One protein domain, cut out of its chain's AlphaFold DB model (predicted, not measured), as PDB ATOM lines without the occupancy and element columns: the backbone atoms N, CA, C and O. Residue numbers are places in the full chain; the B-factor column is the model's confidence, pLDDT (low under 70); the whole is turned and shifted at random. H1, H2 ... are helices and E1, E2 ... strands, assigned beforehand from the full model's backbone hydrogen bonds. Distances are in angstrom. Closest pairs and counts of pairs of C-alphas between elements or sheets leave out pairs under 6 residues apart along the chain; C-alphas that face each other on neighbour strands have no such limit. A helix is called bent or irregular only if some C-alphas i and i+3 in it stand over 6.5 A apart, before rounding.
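Overview. This is residues 2 to 26 and 248 to 321 of the 321 residues of the protein "Glutathione synthase" of Branchiostoma floridae (UniProt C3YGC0). A long, bent, two-stranded hairpin, E2 and E3, makes the longest axis, with the short strands E1 and E4 paired along its edges near the end away from its tight turn. Away from this sheet, one short helix, H1, follows an N-terminal stretch whose residues 8 to 17 stick out. The 99 printed residues include H1, E1, E2, E3 and E4 in chain order; the antiparallel sheet runs E1, E2, E3, E4. The class is mostly strand, with 45 residues in named elements, under half; the whole is loose, radius of gyration of the C-alphas 16.6 A, spanning 52 by 36 by 31 A.

Arrangement. E2, residues 265 to 281, and E3, residues 284 to 299, form an antiparallel hairpin at 168 degrees; N 273 and O 294 are 2.8 A apart, within hydrogen-bond range. E2 bends by 50 degrees at residue 268, E3 by 52 degrees at residue 287. Edge strand E1, residues 252 to 255, forms a hairpin with E2, N 252 to O 268 being 2.9 A. Edge strand E4, residues 313 to 316, forms one with E3, N 314 to O 297 being 2.9 A. These four make a meander, each strand the antiparallel neighbour of the one before; the sheet is strongly twisted. H1, residues 18 to 21, is not on the sheet; it is too short for an O i to N i+4 pair, and its one O i to N i+3 pair is not within range.

Along the chain. E2 is 49.5 A long from C-alpha 265 at (-7.028, -27.271, -14.533), and E3 43.3 A. E4 ends at C-alpha 316, (-6.167, -26.339, -29.331).

Size, cuts and confidence. Residues 27 to 247 are not printed; C-alphas 26 and 248 are 28.5 A apart. The link from E3 to E4 is long. Residues 2 to 19 and 301 to 310 have pLDDT under 70.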
ATOM      1  N   SER A   2      -5.047 -47.769 -25.704       24.78
ATOM      2  CA  SER A   2      -5.037 -46.924 -26.898       24.78
ATOM      3  C   SER A   2      -5.859 -45.655 -26.690       24.78
ATOM      4  O   SER A   2      -7.084 -45.728 -26.618       24.78
ATOM      5  N   SER A   3      -5.201 -44.498 -26.638       25.73
ATOM      6  CA  SER A   3      -5.861 -43.199 -26.749       25.73
ATOM      7  C   SER A   3      -6.195 -42.935 -28.219       25.73
ATOM      8  O   SER A   3      -5.346 -42.607 -29.044       25.73
ATOM      9  N   ILE A   4      -7.461 -43.143 -28.563       29.64
ATOM     10  CA  ILE A   4      -8.040 -42.736 -29.842       29.64
ATOM     11  C   ILE A   4      -8.305 -41.231 -29.733       29.64
ATOM     12  O   ILE A   4      -9.167 -40.814 -28.964       29.64
ATOM     13  N   GLN A   5      -7.561 -40.407 -30.472       29.95
ATOM     14  CA  GLN A   5      -7.918 -39.002 -30.673       29.95
ATOM     15  C   GLN A   5      -8.808 -38.908 -31.914       29.95
ATOM     16  O   GLN A   5      -8.337 -38.900 -33.048       29.95
ATOM     17  N   LEU A   6     -10.118 -38.901 -31.677       25.78
ATOM     18  CA  LEU A   6     -11.118 -38.529 -32.671       25.78
ATOM     19  C   LEU A   6     -11.194 -37.001 -32.730       25.78
ATOM     20  O   LEU A   6     -11.497 -36.352 -31.730       25.78
ATOM     21  N   CYS A   7     -10.943 -36.434 -33.909       34.16
ATOM     22  CA  CYS A   7     -11.285 -35.048 -34.204       34.16
ATOM     23  C   CYS A   7     -12.804 -34.951 -34.374       34.16
ATOM     24  O   CYS A   7     -13.327 -35.245 -35.446       34.16
ATOM     25  N   PHE A   8     -13.511 -34.529 -33.331       26.56
ATOM     26  CA  PHE A   8     -14.849 -33.977 -33.496       26.56
ATOM     27  C   PHE A   8     -14.735 -32.459 -33.570       26.56
ATOM     28  O   PHE A   8     -14.357 -31.808 -32.597       26.56
ATOM     29  N   TRP A   9     -15.117 -31.889 -34.710       37.31
ATOM     30  CA  TRP A   9     -15.602 -30.516 -34.737       37.31
ATOM     31  C   TRP A   9     -16.985 -30.539 -34.094       37.31
ATOM     32  O   TRP A   9     -17.984 -30.821 -34.755       37.31
ATOM     33  N   ILE A  10     -17.054 -30.309 -32.784       30.39
ATOM     34  CA  ILE A  10     -18.338 -30.085 -32.127       30.39
ATOM     35  C   ILE A  10     -18.812 -28.704 -32.591       30.39
ATOM     36  O   ILE A  10     -18.462 -27.688 -31.998       30.39
ATOM     37  N   ARG A  11     -19.621 -28.653 -33.660       33.41
ATOM     38  CA  ARG A  11     -20.523 -27.517 -33.912       33.41
ATOM     39  C   ARG A  11     -21.637 -27.565 -32.863       33.41
ATOM     40  O   ARG A  11     -22.768 -27.944 -33.149       33.41
ATOM     41  N   GLY A  12     -21.269 -27.283 -31.619       34.62
ATOM     42  CA  GLY A  12     -22.194 -27.082 -30.512       34.62
ATOM     43  C   GLY A  12     -22.661 -25.626 -30.485       34.62
ATOM     44  O   GLY A  12     -21.970 -24.760 -31.025       34.62
ATOM     45  N   PRO A  13     -23.812 -25.328 -29.864       33.03
ATOM     46  CA  PRO A  13     -24.338 -23.975 -29.755       33.03
ATOM     47  C   PRO A  13     -23.548 -23.206 -28.685       33.03
ATOM     48  O   PRO A  13     -24.035 -22.970 -27.583       33.03
ATOM     49  N   PHE A  14     -22.301 -22.845 -28.977       40.53
ATOM     50  CA  PHE A  14     -21.591 -21.852 -28.179       40.53
ATOM     51  C   PHE A  14     -22.092 -20.463 -28.584       40.53
ATOM     52  O   PHE A  14     -22.267 -20.172 -29.767       40.53
ATOM     53  N   SER A  15     -22.379 -19.627 -27.582       39.97
ATOM     54  CA  SER A  15     -22.898 -18.262 -27.720       39.97
ATOM     55  C   SER A  15     -22.248 -17.507 -28.885       39.97
ATOM     56  O   SER A  15     -21.020 -17.484 -28.973       39.97
ATOM     57  N   HIS A  16     -23.049 -16.841 -29.724       44.84
ATOM     58  CA  HIS A  16     -22.625 -16.140 -30.949       44.84
ATOM     59  C   HIS A  16     -21.405 -15.201 -30.806       44.84
ATOM     60  O   HIS A  16     -20.746 -14.915 -31.800       44.84
ATOM     61  N   VAL A  17     -21.066 -14.756 -29.591       44.56
ATOM     62  CA  VAL A  17     -19.909 -13.893 -29.293       44.56
ATOM     63  C   VAL A  17     -18.569 -14.652 -29.333       44.56
ATOM     64  O   VAL A  17     -17.574 -14.105 -29.797       44.56
ATOM     65  N   ALA A  18     -18.535 -15.930 -28.932       52.41
ATOM     66  CA  ALA A  18     -17.302 -16.732 -28.896       52.41
ATOM     67  C   ALA A  18     -16.766 -17.079 -30.300       52.41
ATOM     68  O   ALA A  18     -15.580 -17.347 -30.468       52.41
ATOM     69  N   HIS A  19     -17.629 -17.041 -31.319       60.19
ATOM     70  CA  HIS A  19     -17.267 -17.402 -32.688       60.19
ATOM     71  C   HIS A  19     -16.450 -16.332 -33.427       60.19
ATOM     72  O   HIS A  19     -15.722 -16.686 -34.346       60.19
ATOM     73  N   ALA A  20     -16.546 -15.049 -33.054       73.19
ATOM     74  CA  ALA A  20     -15.858 -13.972 -33.778       73.19
ATOM     75  C   ALA A  20     -14.358 -13.866 -33.442       73.19
ATOM     76  O   ALA A  20     -13.580 -13.376 -34.256       73.19
ATOM     77  N   GLN A  21     -13.952 -14.312 -32.249       88.88
ATOM     78  CA  GLN A  21     -12.568 -14.214 -31.761       88.88
ATOM     79  C   GLN A  21     -11.736 -15.474 -32.006       88.88
ATOM     80  O   GLN A  21     -10.515 -15.437 -31.852       88.88
ATOM     81  N   ILE A  22     -12.374 -16.582 -32.389       91.56
ATOM     82  CA  ILE A  22     -11.675 -17.776 -32.861       91.56
ATOM     83  C   ILE A  22     -11.495 -17.611 -34.374       91.56
ATOM     84  O   ILE A  22     -12.494 -17.582 -35.097       91.56
ATOM     85  N   PRO A  23     -10.257 -17.474 -34.877       92.19
ATOM     86  CA  PRO A  23     -10.030 -17.259 -36.293       92.19
ATOM     87  C   PRO A  23     -10.465 -18.483 -37.100       92.19
ATOM     88  O   PRO A  23     -10.315 -19.629 -36.671       92.19
ATOM     89  N   GLU A  24     -10.971 -18.237 -38.306       91.88
ATOM     90  CA  GLU A  24     -11.315 -19.303 -39.240       91.88
ATOM     91  C   GLU A  24     -10.082 -20.167 -39.549       91.88
ATOM     92  O   GLU A  24      -8.971 -19.662 -39.752       91.88
ATOM     93  N   ASN A  25     -10.272 -21.487 -39.603       93.31
ATOM     94  CA  ASN A  25      -9.202 -22.424 -39.905       93.31
ATOM     95  C   ASN A  25      -9.467 -23.188 -41.204       93.31
ATOM     96  O   ASN A  25     -10.262 -24.124 -41.236       93.31
ATOM     97  N   ARG A  26      -8.741 -22.816 -42.264       93.56
ATOM     98  CA  ARG A  26      -8.848 -23.410 -43.607       93.56
ATOM     99  C   ARG A  26      -7.715 -24.389 -43.945       93.56
ATOM    100  O   ARG A  26      -7.450 -24.624 -45.123       93.56
ATOM    101  N   CYS A 248      10.515 -19.083 -23.585       90.12
ATOM    102  CA  CYS A 248       9.692 -19.166 -22.380       90.12
ATOM    103  C   CYS A 248       8.335 -18.472 -22.612       90.12
ATOM    104  O   CYS A 248       8.205 -17.278 -22.330       90.12
ATOM    105  N   PRO A 249       7.326 -19.169 -23.173       90.25
ATOM    106  CA  PRO A 249       6.008 -18.586 -23.411       90.25
ATOM    107  C   PRO A 249       5.268 -18.298 -22.098       90.25
ATOM    108  O   PRO A 249       5.516 -18.927 -21.068       90.25
ATOM    109  N   ALA A 250       4.298 -17.382 -22.154       90.38
ATOM    110  CA  ALA A 250       3.399 -17.135 -21.032       90.38
ATOM    111  C   ALA A 250       2.614 -18.407 -20.670       90.38
ATOM    112  O   ALA A 250       2.097 -19.108 -21.545       90.38
ATOM    113  N   VAL A 251       2.509 -18.683 -19.369       91.75
ATOM    114  CA  VAL A 251       1.730 -19.809 -18.854       91.75
ATOM    115  C   VAL A 251       0.289 -19.366 -18.642       91.75
ATOM    116  O   VAL A 251       0.021 -18.438 -17.880       91.75
ATOM    117  N   VAL A 252      -0.644 -20.067 -19.281       91.19
ATOM    118  CA  VAL A 252      -2.088 -19.853 -19.142       91.19
ATOM    119  C   VAL A 252      -2.739 -21.067 -18.487       91.19
ATOM    120  O   VAL A 252      -2.304 -22.202 -18.682       91.19
ATOM    121  N   GLN A 253      -3.775 -20.844 -17.683       92.62
ATOM    122  CA  GLN A 253      -4.540 -21.939 -17.086       92.62
ATOM    123  C   GLN A 253      -5.504 -22.514 -18.124       92.62
ATOM    124  O   GLN A 253      -6.304 -21.775 -18.693       92.62
ATOM    125  N   ASN A 254      -5.432 -23.822 -18.365       91.44
ATOM    126  CA  ASN A 254      -6.302 -24.507 -19.319       91.44
ATOM    127  C   ASN A 254      -6.627 -25.937 -18.843       91.44
ATOM    128  O   ASN A 254      -5.965 -26.480 -17.953       91.44
ATOM    129  N   TYR A 255      -7.654 -26.551 -19.430       90.88
ATOM    130  CA  TYR A 255      -8.031 -27.944 -19.198       90.88
ATOM    131  C   TYR A 255      -7.517 -28.819 -20.342       90.88
ATOM    132  O   TYR A 255      -8.049 -28.789 -21.449       90.88
ATOM    133  N   LEU A 256      -6.509 -29.650 -20.074       87.44
ATOM    134  CA  LEU A 256      -6.014 -30.602 -21.071       87.44
ATOM    135  C   LEU A 256      -6.800 -31.909 -20.954       87.44
ATOM    136  O   LEU A 256      -6.697 -32.625 -19.959       87.44
ATOM    137  N   MET A 257      -7.587 -32.224 -21.981       87.75
ATOM    138  CA  MET A 257      -8.390 -33.445 -22.016       87.75
ATOM    139  C   MET A 257      -7.661 -34.573 -22.747       87.75
ATOM    140  O   MET A 257      -7.214 -34.409 -23.885       87.75
ATOM    141  N   ARG A 258      -7.589 -35.748 -22.115       85.81
ATOM    142  CA  ARG A 258      -7.044 -36.976 -22.706       85.81
ATOM    143  C   ARG A 258      -7.999 -38.152 -22.472       85.81
ATOM    144  O   ARG A 258      -8.692 -38.169 -21.455       85.81
ATOM    145  N   PRO A 259      -8.067 -39.136 -23.390       86.00
ATOM    146  CA  PRO A 259      -8.950 -40.287 -23.219       86.00
ATOM    147  C   PRO A 259      -8.646 -41.055 -21.928       86.00
ATOM    148  O   PRO A 259      -7.522 -41.504 -21.733       86.00
ATOM    149  N   GLY A 260      -9.659 -41.231 -21.080       87.88
ATOM    150  CA  GLY A 260      -9.545 -41.956 -19.808       87.88
ATOM    151  C   GLY A 260      -9.111 -41.104 -18.611       87.88
ATOM    152  O   GLY A 260      -9.307 -41.536 -17.476       87.88
ATOM    153  N   ASP A 261      -8.613 -39.887 -18.836       86.50
ATOM    154  CA  ASP A 261      -8.200 -38.983 -17.765       86.50
ATOM    155  C   ASP A 261      -9.347 -38.063 -17.335       86.50
ATOM    156  O   ASP A 261     -10.170 -37.619 -18.140       86.50
ATOM    157  N   ARG A 262      -9.393 -37.728 -16.040       87.31
ATOM    158  CA  ARG A 262     -10.292 -36.675 -15.552       87.31
ATOM    159  C   ARG A 262      -9.730 -35.304 -15.947       87.31
ATOM    160  O   ARG A 262      -8.545 -35.081 -15.690       87.31
ATOM    161  N   PRO A 263     -10.547 -34.379 -16.489       86.69
ATOM    162  CA  PRO A 263     -10.103 -33.019 -16.771       86.69
ATOM    163  C   PRO A 263      -9.539 -32.352 -15.514       86.69
ATOM    164  O   PRO A 263     -10.164 -32.385 -14.452       86.69
ATOM    165  N   LYS A 264      -8.357 -31.749 -15.637       85.12
ATOM    166  CA  LYS A 264      -7.694 -31.002 -14.564       85.12
ATOM    167  C   LYS A 264      -7.284 -29.636 -15.086       85.12
ATOM    168  O   LYS A 264      -6.768 -29.534 -16.197       85.12
ATOM    169  N   LEU A 265      -7.538 -28.609 -14.276       90.00
ATOM    170  CA  LEU A 265      -7.028 -27.271 -14.533       90.00
ATOM    171  C   LEU A 265      -5.535 -27.264 -14.220       90.00
ATOM    172  O   LEU A 265      -5.128 -27.719 -13.150       90.00
ATOM    173  N   GLN A 266      -4.736 -26.777 -15.157       89.75
ATOM    174  CA  GLN A 266      -3.286 -26.788 -15.035       89.75
ATOM    175  C   GLN A 266      -2.655 -25.655 -15.840       89.75
ATOM    176  O   GLN A 266      -3.237 -25.148 -16.802       89.75
ATOM    177  N   GLY A 267      -1.430 -25.294 -15.453       91.06
ATOM    178  CA  GLY A 267      -0.593 -24.393 -16.232       91.06
ATOM    179  C   GLY A 267      -0.234 -25.021 -17.576       91.06
ATOM    180  O   GLY A 267       0.179 -26.181 -17.656       91.06
ATOM    181  N   SER A 268      -0.411 -24.251 -18.638       90.44
ATOM    182  CA  SER A 268      -0.185 -24.691 -20.004       90.44
ATOM    183  C   SER A 268       0.503 -23.618 -20.828       90.44
ATOM    184  O   SER A 268       0.396 -22.426 -20.539       90.44
ATOM    185  N   SER A 269       1.233 -24.060 -21.841       91.06
ATOM    186  CA  SER A 269       1.857 -23.197 -22.836       91.06
ATOM    187  C   SER A 269       1.446 -23.651 -24.227       91.06
ATOM    188  O   SER A 269       1.273 -24.849 -24.480       91.06
ATOM    189  N   CYS A 270       1.284 -22.682 -25.124       90.75
ATOM    190  CA  CYS A 270       0.790 -22.928 -26.470       90.75
ATOM    191  C   CYS A 270       1.887 -22.689 -27.511       90.75
ATOM    192  O   CYS A 270       2.684 -21.759 -27.400       90.75
ATOM    193  N   GLU A 271       1.887 -23.505 -28.558       91.94
ATOM    194  CA  GLU A 271       2.755 -23.386 -29.723       91.94
ATOM    195  C   GLU A 271       1.879 -23.260 -30.976       91.94
ATOM    196  O   GLU A 271       1.178 -24.203 -31.367       91.94
ATOM    197  N   LEU A 272       1.895 -22.076 -31.591       94.56
ATOM    198  CA  LEU A 272       1.127 -21.773 -32.797       94.56
ATOM    199  C   LEU A 272       1.902 -22.200 -34.047       94.56
ATOM    200  O   LEU A 272       2.982 -21.690 -34.331       94.56
ATOM    201  N   GLY A 273       1.315 -23.105 -34.822       95.44
ATOM    202  CA  GLY A 273       1.744 -23.446 -36.172       95.44
ATOM    203  C   GLY A 273       0.879 -22.749 -37.217       95.44
ATOM    204  O   GLY A 273      -0.348 -22.753 -37.120       95.44
ATOM    205  N   ILE A 274       1.519 -22.195 -38.246       96.69
ATOM    206  CA  ILE A 274       0.860 -21.621 -39.421       96.69
ATOM    207  C   ILE A 274       1.192 -22.498 -40.625       96.69
ATOM    208  O   ILE A 274       2.360 -22.712 -40.938       96.69
ATOM    209  N   PHE A 275       0.166 -23.014 -41.299       96.25
ATOM    210  CA  PHE A 275       0.364 -23.784 -42.522       96.25
ATOM    211  C   PHE A 275       0.615 -22.844 -43.699       96.25
ATOM    212  O   PHE A 275      -0.017 -21.794 -43.810       96.25
ATOM    213  N   GLY A 276       1.505 -23.250 -44.599       96.50
ATOM    214  CA  GLY A 276       1.724 -22.612 -45.892       96.50
ATOM    215  C   GLY A 276       1.594 -23.640 -47.007       96.50
ATOM    216  O   GLY A 276       2.002 -24.791 -46.843       96.50
ATOM    217  N   VAL A 277       1.022 -23.228 -48.134       96.38
ATOM    218  CA  VAL A 277       0.963 -24.019 -49.364       96.38
ATOM    219  C   VAL A 277       1.787 -23.283 -50.402       96.38
ATOM    220  O   VAL A 277       1.502 -22.128 -50.724       96.38
ATOM    221  N   PHE A 278       2.831 -23.942 -50.894       96.56
ATOM    222  CA  PHE A 278       3.764 -23.369 -51.850       96.56
ATOM    223  C   PHE A 278       4.005 -24.335 -53.009       96.56
ATOM    224  O   PHE A 278       4.209 -25.530 -52.795       96.56
ATOM    225  N   MET A 279       3.999 -23.806 -54.228       94.94
ATOM    226  CA  MET A 279       4.341 -24.517 -55.453       94.94
ATOM    227  C   MET A 279       4.998 -23.546 -56.430       94.94
ATOM    228  O   MET A 279       4.488 -22.446 -56.657       94.94
ATOM    229  N   ALA A 280       6.095 -23.977 -57.042       93.81
ATOM    230  CA  ALA A 280       6.793 -23.234 -58.080       93.81
ATOM    231  C   ALA A 280       7.260 -24.176 -59.195       93.81
ATOM    232  O   ALA A 280       7.469 -25.368 -58.962       93.81
ATOM    233  N   ASP A 281       7.421 -23.613 -60.387       90.12
ATOM    234  CA  ASP A 281       8.042 -24.241 -61.550       90.12
ATOM    235  C   ASP A 281       9.228 -23.373 -61.988       90.12
ATOM    236  O   ASP A 281       9.049 -22.270 -62.512       90.12
ATOM    237  N   GLY A 282      10.443 -23.825 -61.665       89.56
ATOM    238  CA  GLY A 282      11.632 -22.973 -61.697       89.56
ATOM    239  C   GLY A 282      11.428 -21.719 -60.841       89.56
ATOM    240  O   GLY A 282      11.035 -21.812 -59.678       89.56
ATOM    241  N   ASP A 283      11.631 -20.549 -61.445       89.75
ATOM    242  CA  ASP A 283      11.457 -19.246 -60.786       89.75
ATOM    243  C   ASP A 283       9.994 -18.770 -60.763       89.75
ATOM    244  O   ASP A 283       9.652 -17.769 -60.128       89.75
ATOM    245  N   ARG A 284       9.090 -19.475 -61.455       93.62
ATOM    246  CA  ARG A 284       7.680 -19.097 -61.522       93.62
ATOM    247  C   ARG A 284       6.927 -19.660 -60.324       93.62
ATOM    248  O   ARG A 284       6.606 -20.846 -60.272       93.62
ATOM    249  N   VAL A 285       6.550 -18.785 -59.396       94.12
ATOM    250  CA  VAL A 285       5.635 -19.131 -58.300       94.12
ATOM    251  C   VAL A 285       4.230 -19.370 -58.858       94.12
ATOM    252  O   VAL A 285       3.627 -18.483 -59.461       94.12
ATOM    253  N   LEU A 286       3.704 -20.577 -58.649       92.75
ATOM    254  CA  LEU A 286       2.366 -20.994 -59.085       92.75
ATOM    255  C   LEU A 286       1.350 -20.917 -57.942       92.75
ATOM    256  O   LEU A 286       0.183 -20.596 -58.157       92.75
ATOM    257  N   HIS A 287       1.795 -21.196 -56.718       92.44
ATOM    258  CA  HIS A 287       0.978 -21.112 -55.516       92.44
ATOM    259  C   HIS A 287       1.843 -20.647 -54.343       92.44
ATOM    260  O   HIS A 287       2.930 -21.174 -54.132       92.44
ATOM    261  N   ASN A 288       1.370 -19.668 -53.576       95.19
ATOM    262  CA  ASN A 288       2.005 -19.218 -52.339       95.19
ATOM    263  C   ASN A 288       0.930 -18.599 -51.443       95.19
ATOM    264  O   ASN A 288       0.532 -17.451 -51.645       95.19
ATOM    265  N   LYS A 289       0.384 -19.393 -50.519       94.69
ATOM    266  CA  LYS A 289      -0.722 -18.976 -49.651       94.69
ATOM    267  C   LYS A 289      -0.506 -19.439 -48.219       94.69
ATOM    268  O   LYS A 289      -0.040 -20.551 -47.976       94.69
ATOM    269  N   GLN A 290      -0.918 -18.598 -47.272       95.38
ATOM    270  CA  GLN A 290      -1.152 -19.038 -45.901       95.38
ATOM    271  C   GLN A 290      -2.384 -19.950 -45.901       95.38
ATOM    272  O   GLN A 290      -3.413 -19.619 -46.483       95.38
ATOM    273  N   GLY A 291      -2.227 -21.136 -45.323       91.31
ATOM    274  CA  GLY A 291      -3.167 -22.237 -45.471       91.31
ATOM    275  C   GLY A 291      -4.071 -22.469 -44.270       91.31
ATOM    276  O   GLY A 291      -4.935 -23.320 -44.348       91.31
ATOM    277  N   GLY A 292      -3.892 -21.770 -43.154       94.94
ATOM    278  CA  GLY A 292      -4.596 -22.031 -41.897       94.94
ATOM    279  C   GLY A 292      -3.627 -22.171 -40.728       94.94
ATOM    280  O   GLY A 292      -2.454 -21.799 -40.824       94.94
ATOM    281  N   HIS A 293      -4.112 -22.693 -39.607       95.06
ATOM    282  CA  HIS A 293      -3.328 -22.758 -38.376       95.06
ATOM    283  C   HIS A 293      -3.554 -24.060 -37.600       95.06
ATOM    284  O   HIS A 293      -4.508 -24.800 -37.826       95.06
ATOM    285  N   CYS A 294      -2.650 -24.351 -36.675       93.38
ATOM    286  CA  CYS A 294      -2.769 -25.421 -35.694       93.38
ATOM    287  C   CYS A 294      -2.179 -24.910 -34.386       93.38
ATOM    288  O   CYS A 294      -1.018 -24.509 -34.366       93.38
ATOM    289  N   LEU A 295      -2.957 -24.917 -33.307       93.12
ATOM    290  CA  LEU A 295      -2.438 -24.611 -31.984       93.12
ATOM    291  C   LEU A 295      -2.235 -25.921 -31.227       93.12
ATOM    292  O   LEU A 295      -3.101 -26.800 -31.227       93.12
ATOM    293  N   ARG A 296      -1.060 -26.064 -30.620       91.56
ATOM    294  CA  ARG A 296      -0.724 -27.189 -29.748       91.56
ATOM    295  C   ARG A 296      -0.520 -26.665 -28.344       91.56
ATOM    296  O   ARG A 296       0.221 -25.705 -28.172       91.56
ATOM    297  N   THR A 297      -1.114 -27.333 -27.368       89.75
ATOM    298  CA  THR A 297      -1.031 -26.921 -25.966       89.75
ATOM    299  C   THR A 297      -0.409 -28.035 -25.140       89.75
ATOM    300  O   THR A 297      -0.853 -29.186 -25.190       89.75
ATOM    301  N   ASN A 298       0.649 -27.696 -24.406       85.94
ATOM    302  CA  ASN A 298       1.434 -28.613 -23.580       85.94
ATOM    303  C   ASN A 298       1.267 -28.268 -22.099       85.94
ATOM    304  O   ASN A 298       0.904 -27.147 -21.742       85.94
ATOM    305  N   HIS A 299       1.569 -29.228 -21.226       80.56
ATOM    306  CA  HIS A 299       1.651 -28.965 -19.792       80.56
ATOM    307  C   HIS A 299       2.934 -28.182 -19.488       80.56
ATOM    308  O   HIS A 299       4.030 -28.651 -19.795       80.56
ATOM    309  N   SER A 300       2.820 -27.006 -18.865       71.25
ATOM    310  CA  SER A 300       3.944 -26.062 -18.778       71.25
ATOM    311  C   SER A 300       5.110 -26.552 -17.912       71.25
ATOM    312  O   SER A 300       6.239 -26.139 -18.140       71.25
ATOM    313  N   SER A 301       4.860 -27.413 -16.918       60.00
ATOM    314  CA  SER A 301       5.887 -27.834 -15.947       60.00
ATOM    315  C   SER A 301       6.377 -29.282 -16.055       60.00
ATOM    316  O   SER A 301       7.231 -29.676 -15.269       60.00
ATOM    317  N   THR A 302       5.854 -30.096 -16.979       56.94
ATOM    318  CA  THR A 302       6.204 -31.534 -17.051       56.94
ATOM    319  C   THR A 302       6.741 -31.972 -18.406       56.94
ATOM    320  O   THR A 302       7.301 -33.060 -18.508       56.94
ATOM    321  N   THR A 303       6.609 -31.141 -19.443       60.06
ATOM    322  CA  THR A 303       7.076 -31.464 -20.793       60.06
ATOM    323  C   THR A 303       7.778 -30.260 -21.409       60.06
ATOM    324  O   THR A 303       7.118 -29.285 -21.763       60.06
ATOM    325  N   ALA A 304       9.103 -30.340 -21.566       63.31
ATOM    326  CA  ALA A 304       9.884 -29.341 -22.304       63.31
ATOM    327  C   ALA A 304       9.648 -29.432 -23.825       63.31
ATOM    328  O   ALA A 304       9.817 -28.454 -24.548       63.31
ATOM    329  N   GLU A 305       9.214 -30.598 -24.319       66.69
ATOM    330  CA  GLU A 305       8.954 -30.833 -25.736       66.69
ATOM    331  C   GLU A 305       7.474 -31.105 -26.013       66.69
ATOM    332  O   GLU A 305       6.852 -31.971 -25.392       66.69
ATOM    333  N   GLY A 306       6.922 -30.383 -26.987       61.59
ATOM    334  CA  GLY A 306       5.580 -30.627 -27.501       61.59
ATOM    335  C   GLY A 306       5.492 -31.853 -28.409       61.59
ATOM    336  O   GLY A 306       6.472 -32.518 -28.728       61.59
ATOM    337  N   GLY A 307       4.277 -32.140 -28.871       64.81
ATOM    338  CA  GLY A 307       4.018 -33.191 -29.852       64.81
ATOM    339  C   GLY A 307       2.781 -34.004 -29.505       64.81
ATOM    340  O   GLY A 307       2.686 -34.624 -28.448       64.81
ATOM    341  N   ILE A 308       1.809 -34.002 -30.414       67.06
ATOM    342  CA  ILE A 308       0.534 -34.700 -30.212       67.06
ATOM    343  C   ILE A 308       0.730 -36.209 -30.370       67.06
ATOM    344  O   ILE A 308       0.260 -36.995 -29.555       67.06
ATOM    345  N   THR A 309       1.482 -36.614 -31.393       61.53
ATOM    346  CA  THR A 309       1.738 -38.019 -31.743       61.53
ATOM    347  C   THR A 309       2.544 -38.767 -30.682       61.53
ATOM    348  O   THR A 309       2.354 -39.975 -30.520       61.53
ATOM    349  N   VAL A 310       3.402 -38.054 -29.947       67.44
ATOM    350  CA  VAL A 310       4.186 -38.572 -28.812       67.44
ATOM    351  C   VAL A 310       3.461 -38.439 -27.467       67.44
ATOM    352  O   VAL A 310       3.926 -38.985 -26.477       67.44
ATOM    353  N   GLY A 311       2.290 -37.789 -27.435       71.44
ATOM    354  CA  GLY A 311       1.428 -37.701 -26.251       71.44
ATOM    355  C   GLY A 311       1.687 -36.506 -25.328       71.44
ATOM    356  O   GLY A 311       0.980 -36.359 -24.334       71.44
ATOM    357  N   ASN A 312       2.624 -35.619 -25.663       76.44
ATOM    358  CA  ASN A 312       2.991 -34.474 -24.822       76.44
ATOM    359  C   ASN A 312       2.025 -33.291 -24.983       76.44
ATOM    360  O   ASN A 312       1.725 -32.596 -24.014       76.44
ATOM    361  N   ALA A 313       1.443 -33.126 -26.174       84.88
ATOM    362  CA  ALA A 313       0.511 -32.042 -26.498       84.88
ATOM    363  C   ALA A 313      -0.951 -32.499 -26.600       84.88
ATOM    364  O   ALA A 313      -1.242 -33.691 -26.768       84.88
ATOM    365  N   VAL A 314      -1.862 -31.529 -26.576       88.00
ATOM    366  CA  VAL A 314      -3.235 -31.641 -27.088       88.00
ATOM    367  C   VAL A 314      -3.467 -30.622 -28.211       88.00
ATOM    368  O   VAL A 314      -2.724 -29.647 -28.331       88.00
ATOM    369  N   MET A 315      -4.471 -30.874 -29.055       89.88
ATOM    370  CA  MET A 315      -4.947 -29.901 -30.045       89.88
ATOM    371  C   MET A 315      -5.684 -28.759 -29.344       89.88
ATOM    372  O   MET A 315      -6.416 -29.008 -28.389       89.88
ATOM    373  N   ASP A 316      -5.527 -27.544 -29.858       92.00
ATOM    374  CA  ASP A 316      -6.167 -26.339 -29.331       92.00
ATOM    375  C   ASP A 316      -6.558 -25.378 -30.476       92.00
ATOM    376  O   ASP A 316      -6.245 -25.620 -31.647       92.00
ATOM    377  N   SER A 317      -7.255 -24.287 -30.156       92.31
ATOM    378  CA  SER A 317      -7.589 -23.195 -31.078       92.31
ATOM    379  C   SER A 317      -7.198 -21.843 -30.476       92.31
ATOM    380  O   SER A 317      -7.429 -21.616 -29.291       92.31
ATOM    381  N   PRO A 318      -6.607 -20.928 -31.263       92.62
ATOM    382  CA  PRO A 318      -6.252 -19.611 -30.754       92.62
ATOM    383  C   PRO A 318      -7.507 -18.775 -30.484       92.62
ATOM    384  O   PRO A 318      -8.469 -18.804 -31.251       92.62
ATOM    385  N   TYR A 319      -7.464 -17.994 -29.410       92.38
ATOM    386  CA  TYR A 319      -8.464 -16.985 -29.079       92.38
ATOM    387  C   TYR A 319      -7.800 -15.610 -29.154       92.38
ATOM    388  O   TYR A 319      -6.800 -15.373 -28.474       92.38
ATOM    389  N   LEU A 320      -8.304 -14.735 -30.026       92.38
ATOM    390  CA  LEU A 320      -7.719 -13.416 -30.274       92.38
ATOM    391  C   LEU A 320      -8.094 -12.438 -29.149       92.38
ATOM    392  O   LEU A 320      -9.283 -12.223 -28.885       92.38
ATOM    393  N   VAL A 321      -7.067 -11.867 -28.508       89.31
ATOM    394  CA  VAL A 321      -7.150 -10.938 -27.363       89.31
ATOM    395  C   VAL A 321      -6.780  -9.513 -27.739       89.31
ATOM    396  O   VAL A 321      -5.944  -9.343 -28.655       89.31
TER     397      VAL A 321